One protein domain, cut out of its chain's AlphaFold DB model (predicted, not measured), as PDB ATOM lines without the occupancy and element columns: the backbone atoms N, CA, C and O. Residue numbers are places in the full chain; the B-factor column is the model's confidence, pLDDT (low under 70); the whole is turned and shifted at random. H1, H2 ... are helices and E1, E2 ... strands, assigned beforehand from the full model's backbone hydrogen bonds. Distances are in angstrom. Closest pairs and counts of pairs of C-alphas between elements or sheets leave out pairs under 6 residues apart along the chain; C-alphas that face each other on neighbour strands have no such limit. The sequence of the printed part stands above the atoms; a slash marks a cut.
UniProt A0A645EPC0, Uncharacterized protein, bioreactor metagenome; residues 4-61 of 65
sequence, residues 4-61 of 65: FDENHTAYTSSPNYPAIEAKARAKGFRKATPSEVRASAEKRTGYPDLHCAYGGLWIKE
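AT A GLANCE: This is residues 4 to 61 of the 65 residues of an uncharacterized protein of bioreactor metagenome (UniProt A0A645EPC0). Picture a small, strongly twisted sheet of three strands with three short helices set in an arc round it: H2 runs along one face over E3, while H1 and H3 reach the sheet more loosely. The hairpin of E2 and E3 makes up two of the sheet's three strands, with E2 at one edge and E1 at the other, and the loop of residues 42 to 49 lies at one end of the long axis, beyond H3. The printed part has 58 residues, with three named helices and three named strands in the order H1, H2, E1, H3, E2, E3; the sheet runs E1, E3, E2, antiparallel throughout, and the class is mixed, helices and strands. The whole is compact, with a radius of gyration of the C-alphas of 11.3 A, and flat in outline, spanning 33 by 26 by 12 A.

HOW THE PARTS SIT: Go along from residue 4 and meet H1 at residues 4 to 12, H2 at 17 to 25, E1 at 29 to 31, H3 at 34 to 41, E2 at 50 to 53 and E3 at 56 to 60. H1 is close to H2 but not clearly touching, with the C-alphas of Tyr 11 and Tyr 17 closest at 7.1 A, and their lines are about perpendicular at 89 degrees. H1 and H3 only just touch, with 3 pairs of C-alphas within 8 A, the closest being Asp 5 and Pro 34 at 7.0 A; they run opposite ways at a steep tilt of 60 degrees. H2 is on the sheet at a height of 8.5 A, over E3, and runs along the strands, at 24 degrees to E3 on the local plane. H1, only just on the sheet with 5 pairs of C-alphas within 10 A, and H3 each only graze it. H2 and H3 are apart. Between E1 and E3, look for N 30 and O 59 at 2.9 A; between E3 and E2, for N 51 and O 58 at 2.8 A. E1, H3 and E2 form a split strand-helix-strand unit, two strands of one sheet with a helix between them along the chain and another strand, E3, between them in the sheet, and its crossover is right-handed. In H1, H2 and H3 every O i to N i+4 pair is within hydrogen-bond range.

IN THESE COORDINATES: Find C-alpha 4 at (518.690, 562.067, 392.911), where H1 begins its 12.1 A. H2 also measures 12.1 A, H3 10.7 A, E1 6.8 A and E2 9.4 A. E3, 12.6 A long, ends at C-alpha 60, (506.181, 572.517, 406.429).

THE WHOLE: The C-alphas farthest apart are those of Pro 15 and Thr 45, 34.3 A. The printed part has no cut; no link is long, and that from H3 to E2, 8 residues, is short. Mean pLDDT of the printed part is 85.2, and no printed residue is under 70.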
ATOM      1  N   PHE A   4     519.383 561.193 391.974       81.06
ATOM      2  CA  PHE A   4     518.690 562.067 392.911       81.06
ATOM      3  C   PHE A   4     519.654 563.046 393.601       81.06
ATOM      4  O   PHE A   4     519.368 564.243 393.610       81.06
ATOM      5  N   ASP A   5     520.790 562.579 394.130       83.25
ATOM      6  CA  ASP A   5     521.799 563.452 394.752       83.25
ATOM      7  C   ASP A   5     522.355 564.485 393.760       83.25
ATOM      8  O   ASP A   5     522.543 565.652 394.116       83.25
ATOM      9  N   GLU A   6     522.560 564.096 392.499       86.19
ATOM     10  CA  GLU A   6     522.995 565.013 391.437       86.19
ATOM     11  C   GLU A   6     521.945 566.094 391.152       86.19
ATOM     12  O   GLU A   6     522.262 567.285 391.163       86.19
ATOM     13  N   ASN A   7     520.679 565.702 390.972       85.00
ATOM     14  CA  ASN A   7     519.582 566.639 390.723       85.00
ATOM     15  C   ASN A   7     519.325 567.565 391.921       85.00
ATOM     16  O   ASN A   7     519.088 568.762 391.740       85.00
ATOM     17  N   HIS A   8     519.396 567.040 393.149       84.56
ATOM     18  CA  HIS A   8     519.236 567.830 394.376       84.56
ATOM     19  C   HIS A   8     520.382 568.829 394.535       84.56
ATOM     20  O   HIS A   8     520.148 570.004 394.825       84.56
ATOM     21  N   THR A   9     521.615 568.410 394.255       86.50
ATOM     22  CA  THR A   9     522.778 569.304 394.270       86.50
ATOM     23  C   THR A   9     522.651 570.384 393.197       86.50
ATOM     24  O   THR A   9     522.773 571.565 393.512       86.50
ATOM     25  N   ALA A  10     522.330 570.029 391.952       87.94
ATOM     26  CA  ALA A  10     522.179 570.987 390.856       87.94
ATOM     27  C   ALA A  10     521.066 572.015 391.120       87.94
ATOM     28  O   ALA A  10     521.268 573.216 390.929       87.94
ATOM     29  N   TYR A  11     519.910 571.564 391.618       85.62
ATOM     30  CA  TYR A  11     518.807 572.446 391.998       85.62
ATOM     31  C   TYR A  11     519.227 573.449 393.079       85.62
ATOM     32  O   TYR A  11     518.858 574.621 393.024       85.62
ATOM     33  N   THR A  12     520.023 573.005 394.049       85.50
ATOM     34  CA  THR A  12     520.312 573.788 395.257       85.50
ATOM     35  C   THR A  12     521.558 574.654 395.134       85.50
ATOM     36  O   THR A  12     521.673 575.659 395.828       85.50
ATOM     37  N   SER A  13     522.421 574.326 394.177       88.38
ATOM     38  CA  SER A  13     523.516 575.168 393.695       88.38
ATOM     39  C   SER A  13     523.069 576.197 392.647       88.38
ATOM     40  O   SER A  13     523.880 577.006 392.201       88.38
ATOM     41  N   SER A  14     521.798 576.184 392.224       88.62
ATOM     42  CA  SER A  14     521.279 577.162 391.265       88.62
ATOM     43  C   SER A  14     521.340 578.585 391.839       88.62
ATOM     44  O   SER A  14     520.924 578.798 392.980       88.62
ATOM     45  N   PRO A  15     521.748 579.602 391.059       91.00
ATOM     46  CA  PRO A  15     521.784 580.993 391.522       91.00
ATOM     47  C   PRO A  15     520.401 581.540 391.913       91.00
ATOM     48  O   PRO A  15     520.305 582.495 392.678       91.00
ATOM     49  N   ASN A  16     519.320 580.921 391.427       87.19
ATOM     50  CA  ASN A  16     517.948 581.292 391.778       87.19
ATOM     51  C   ASN A  16     517.473 580.656 393.096       87.19
ATOM     52  O   ASN A  16     516.445 581.066 393.645       87.19
ATOM     53  N   TYR A  17     518.200 579.659 393.607       88.12
ATOM     54  CA  TYR A  17     517.813 578.899 394.789       88.12
ATOM     55  C   TYR A  17     517.661 579.766 396.054       88.12
ATOM     56  O   TYR A  17     516.643 579.612 396.729       88.12
ATOM     57  N   PRO A  18     518.547 580.737 396.364       90.56
ATOM     58  CA  PRO A  18     518.377 581.589 397.546       90.56
ATOM     59  C   PRO A  18     517.051 582.365 397.559       90.56
ATOM     60  O   PRO A  18     516.390 582.470 398.592       90.56
ATOM     61  N   ALA A  19     516.607 582.867 396.401       90.81
ATOM     62  CA  ALA A  19     515.334 583.578 396.288       90.81
ATOM     63  C   ALA A  19     514.128 582.641 396.477       90.81
ATOM     64  O   ALA A  19     513.104 583.036 397.040       90.81
ATOM     65  N   ILE A  20     514.243 581.399 396.007       89.94
ATOM     66  CA  ILE A  20     513.240 580.352 396.205       89.94
ATOM     67  C   ILE A  20     513.167 579.953 397.687       89.94
ATOM     68  O   ILE A  20     512.076 579.896 398.256       89.94
ATOM     69  N   GLU A  21     514.316 579.740 398.328       90.12
ATOM     70  CA  GLU A  21     514.406 579.390 399.743       90.12
ATOM     71  C   GLU A  21     513.809 580.483 400.636       90.12
ATOM     72  O   GLU A  21     513.019 580.176 401.527       90.12
ATOM     73  N   ALA A  22     514.103 581.757 400.367       90.44
ATOM     74  CA  ALA A  22     513.520 582.872 401.109       90.44
ATOM     75  C   ALA A  22     511.980 582.893 401.017       90.44
ATOM     76  O   ALA A  22     511.299 583.078 402.026       90.44
ATOM     77  N   LYS A  23     511.416 582.643 399.824       90.25
ATOM     78  CA  LYS A  23     509.957 582.557 399.621       90.25
ATOM     79  C   LYS A  23     509.334 581.378 400.367       90.25
ATOM     80  O   LYS A  23     508.243 581.521 400.915       90.25
ATOM     81  N   ALA A  24     510.008 580.230 400.377       89.50
ATOM     82  CA  ALA A  24     509.557 579.051 401.104       89.50
ATOM     83  C   ALA A  24     509.576 579.297 402.624       89.50
ATOM     84  O   ALA A  24     508.558 579.103 403.291       89.50
ATOM     85  N   ARG A  25     510.680 579.837 403.158       88.50
ATOM     86  CA  ARG A  25     510.822 580.169 404.585       88.50
ATOM     87  C   ARG A  25     509.794 581.187 405.061       88.50
ATOM     88  O   ARG A  25     509.196 580.985 406.112       88.50
ATOM     89  N   ALA A  26     509.501 582.220 404.266       89.25
ATOM     90  CA  ALA A  26     508.458 583.204 404.584       89.25
ATOM     91  C   ALA A  26     507.055 582.584 404.745       89.25
ATOM     92  O   ALA A  26     506.172 583.190 405.345       89.25
ATOM     93  N   LYS A  27     506.843 581.374 404.217       87.19
ATOM     94  CA  LYS A  27     505.598 580.609 404.344       87.19
ATOM     95  C   LYS A  27     505.676 579.465 405.365       87.19
ATOM     96  O   LYS A  27     504.768 578.638 405.401       87.19
ATOM     97  N   GLY A  28     506.737 579.416 406.173       88.62
ATOM     98  CA  GLY A  28     506.938 578.385 407.196       88.62
ATOM     99  C   GLY A  28     507.436 577.051 406.638       88.62
ATOM    100  O   GLY A  28     507.177 576.002 407.220       88.62
ATOM    101  N   PHE A  29     508.111 577.065 405.488       90.06
ATOM    102  CA  PHE A  29     508.708 575.864 404.919       90.06
ATOM    103  C   PHE A  29     510.222 575.866 405.083       90.06
ATOM    104  O   PHE A  29     510.887 576.869 404.808       90.06
ATOM    105  N   ARG A  30     510.775 574.699 405.410       90.00
ATOM    106  CA  ARG A  30     512.203 574.422 405.267       90.00
ATOM    107  C   ARG A  30     512.465 573.477 404.109       90.00
ATOM    108  O   ARG A  30     511.597 572.715 403.679       90.00
ATOM    109  N   LYS A  31     513.695 573.506 403.613       87.88
ATOM    110  CA  LYS A  31     514.158 572.573 402.587       87.88
ATOM    111  C   LYS A  31     514.130 571.137 403.124       87.88
ATOM    112  O   LYS A  31     514.601 570.889 404.237       87.88
ATOM    113  N   ALA A  32     513.637 570.201 402.314       88.44
ATOM    114  CA  ALA A  32     513.787 568.780 402.596       88.44
ATOM    115  C   ALA A  32     515.225 568.309 402.319       88.44
ATOM    116  O   ALA A  32     515.836 568.642 401.293       88.44
ATOM    117  N   THR A  33     515.773 567.521 403.237       87.06
ATOM    118  CA  THR A  33     517.062 566.846 403.049       87.06
ATOM    119  C   THR A  33     516.921 565.655 402.093       87.06
ATOM    120  O   THR A  33     515.827 565.096 401.970       87.06
ATOM    121  N   PRO A  34     518.013 565.211 401.443       86.00
ATOM    122  CA  PRO A  34     518.032 563.982 400.650       86.00
ATOM    123  C   PRO A  34     517.383 562.778 401.346       86.00
ATOM    124  O   PRO A  34     516.548 562.088 400.764       86.00
ATOM    125  N   SER A  35     517.715 562.571 402.622       85.69
ATOM    126  CA  SER A  35     517.201 561.463 403.430       85.69
ATOM    127  C   SER A  35     515.691 561.535 403.646       85.69
ATOM    128  O   SER A  35     515.026 560.506 403.616       85.69
ATOM    129  N   GLU A  36     515.136 562.731 403.837       87.94
ATOM    130  CA  GLU A  36     513.690 562.924 404.010       87.94
ATOM    131  C   GLU A  36     512.931 562.708 402.705       87.94
ATOM    132  O   GLU A  36     511.860 562.102 402.709       87.94
ATOM    133  N   VAL A  37     513.512 563.132 401.578       85.06
ATOM    134  CA  VAL A  37     512.935 562.859 400.259       85.06
ATOM    135  C   VAL A  37     512.873 561.361 399.982       85.06
ATOM    136  O   VAL A  37     511.825 560.851 399.583       85.06
ATOM    137  N   ARG A  38     513.962 560.640 400.263       85.75
ATOM    138  CA  ARG A  38     514.012 559.178 400.119       85.75
ATOM    139  C   ARG A  38     513.032 558.480 401.059       85.75
ATOM    140  O   ARG A  38     512.226 557.679 400.601       85.75
ATOM    141  N   ALA A  39     513.025 558.848 402.339       85.94
ATOM    142  CA  ALA A  39     512.131 558.249 403.326       85.94
ATOM    143  C   ALA A  39     510.643 558.452 402.991       85.94
ATOM    144  O   ALA A  39     509.835 557.546 403.204       85.94
ATOM    145  N   SER A  40     510.279 559.611 402.430       82.50
ATOM    146  CA  SER A  40     508.921 559.867 401.938       82.50
ATOM    147  C   SER A  40     508.586 559.029 400.698       82.50
ATOM    148  O   SER A  40     507.506 558.443 400.638       82.50
ATOM    149  N   ALA A  41     509.521 558.886 399.748       81.56
ATOM    150  CA  ALA A  41     509.352 557.995 398.596       81.56
ATOM    151  C   ALA A  41     509.164 556.523 399.020       81.56
ATOM    152  O   ALA A  41     508.381 555.794 398.412       81.56
ATOM    153  N   GLU A  42     509.817 556.111 400.108       84.50
ATOM    154  CA  GLU A  42     509.668 554.799 400.750       84.50
ATOM    155  C   GLU A  42     508.424 554.685 401.660       84.50
ATOM    156  O   GLU A  42     508.196 553.629 402.248       84.50
ATOM    157  N   LYS A  43     507.609 555.745 401.790       79.12
ATOM    158  CA  LYS A  43     506.412 555.809 402.654       79.12
ATOM    159  C   LYS A  43     506.684 555.435 404.122       79.12
ATOM    160  O   LYS A  43     505.867 554.770 404.760       79.12
ATOM    161  N   ARG A  44     507.830 555.848 404.674       75.00
ATOM    162  CA  ARG A  44     508.191 555.547 406.070       75.00
ATOM    163  C   ARG A  44     507.313 556.311 407.063       75.00
ATOM    164  O   ARG A  44     507.216 557.536 407.009       75.00
ATOM    165  N   THR A  45     506.727 555.592 408.017       77.31
ATOM    166  CA  THR A  45     505.927 556.174 409.103       77.31
ATOM    167  C   THR A  45     506.770 557.116 409.969       77.31
ATOM    168  O   THR A  45     507.900 556.788 410.325       77.31
ATOM    169  N   GLY A  46     506.211 558.275 410.334       73.75
ATOM    170  CA  GLY A  46     506.858 559.254 411.222       73.75
ATOM    171  C   GLY A  46     507.767 560.270 410.522       73.75
ATOM    172  O   GLY A  46     508.356 561.109 411.198       73.75
ATOM    173  N   TYR A  47     507.870 560.222 409.192       75.56
ATOM    174  CA  TYR A  47     508.566 561.249 408.420       75.56
ATOM    175  C   TYR A  47     507.638 562.414 408.058       75.56
ATOM    176  O   TYR A  47     506.445 562.197 407.839       75.56
ATOM    177  N   PRO A  48     508.173 563.646 407.994       76.94
ATOM    178  CA  PRO A  48     507.389 564.823 407.653       76.94
ATOM    179  C   PRO A  48     506.843 564.756 406.224       76.94
ATOM    180  O   PRO A  48     507.508 564.259 405.312       76.94
ATOM    181  N   ASP A  49     505.650 565.321 406.029       82.50
ATOM    182  CA  ASP A  49     505.040 565.459 404.711       82.50
ATOM    183  C   ASP A  49     505.880 566.354 403.796       82.50
ATOM    184  O   ASP A  49     506.306 567.458 404.160       82.50
ATOM    185  N   LEU A  50     506.092 565.875 402.570       84.62
ATOM    186  CA  LEU A  50     506.759 566.637 401.527       84.62
ATOM    187  C   LEU A  50     505.750 567.421 400.703       84.62
ATOM    188  O   LEU A  50     504.802 566.878 400.140       84.62
ATOM    189  N   HIS A  51     506.028 568.707 400.552       83.94
ATOM    190  CA  HIS A  51     505.265 569.621 399.726       83.94
ATOM    191  C   HIS A  51     506.080 570.009 398.496       83.94
ATOM    192  O   HIS A  51     507.184 570.543 398.609       83.94
ATOM    193  N   CYS A  52     505.517 569.780 397.309       81.75
ATOM    194  CA  CYS A  52     506.077 570.304 396.070       81.75
ATOM    195  C   CYS A  52     505.673 571.777 395.927       81.75
ATOM    196  O   CYS A  52     504.497 572.095 395.748       81.75
ATOM    197  N   ALA A  53     506.639 572.685 396.043       76.88
ATOM    198  CA  ALA A  53     506.417 574.121 395.912       76.88
ATOM    199  C   ALA A  53     507.653 574.793 395.316       76.88
ATOM    200  O   ALA A  53     508.773 574.342 395.520       76.88
ATOM    201  N   TYR A  54     507.471 575.887 394.575       78.19
ATOM    202  CA  TYR A  54     508.586 576.707 394.074       78.19
ATOM    203  C   TYR A  54     509.687 575.932 393.318       78.19
ATOM    204  O   TYR A  54     510.841 576.344 393.325       78.19
ATOM    205  N   GLY A  55     509.333 574.813 392.676       74.12
ATOM    206  CA  GLY A  55     510.274 573.961 391.942       74.12
ATOM    207  C   GLY A  55     511.081 572.972 392.796       74.12
ATOM    208  O   GLY A  55     511.966 572.319 392.256       74.12
ATOM    209  N   GLY A  56     510.781 572.831 394.093       83.06
ATOM    210  CA  GLY A  56     511.465 571.901 394.996       83.06
ATOM    211  C   GLY A  56     510.537 571.187 395.980       83.06
ATOM    212  O   GLY A  56     509.339 571.465 396.053       83.06
ATOM    213  N   LEU A  57     511.120 570.262 396.747       87.88
ATOM    214  CA  LEU A  57     510.456 569.541 397.833       87.88
ATOM    215  C   LEU A  57     510.781 570.197 399.178       87.88
ATOM    216  O   LEU A  57     511.949 570.394 399.529       87.88
ATOM    217  N   TRP A  58     509.733 570.519 399.928       90.69
ATOM    218  CA  TRP A  58     509.807 571.269 401.175       90.69
ATOM    219  C   TRP A  58     509.054 570.565 402.288       90.69
ATOM    220  O   TRP A  58     508.074 569.870 402.038       90.69
ATOM    221  N   ILE A  59     509.473 570.807 403.519       89.44
ATOM    222  CA  ILE A  59     508.783 570.351 404.720       89.44
ATOM    223  C   ILE A  59     508.162 571.567 405.376       89.44
ATOM    224  O   ILE A  59     508.841 572.573 405.600       89.44
ATOM    225  N   LYS A  60     506.862 571.487 405.658       86.75
ATOM    226  CA  LYS A  60     506.181 572.517 406.429       86.75
ATOM    227  C   LYS A  60     506.612 572.355 407.877       86.75
ATOM    228  O   LYS A  60     506.284 571.353 408.509       86.75
ATOM    229  N   GLU A  61     507.372 573.311 408.391       80.31
ATOM    230  CA  GLU A  61     507.638 573.330 409.819       80.31
ATOM    231  C   GLU A  61     506.320 573.707 410.488       80.31
ATOM    232  O   GLU A  61     505.714 574.734 410.165       80.31
TER     233      GLU A  61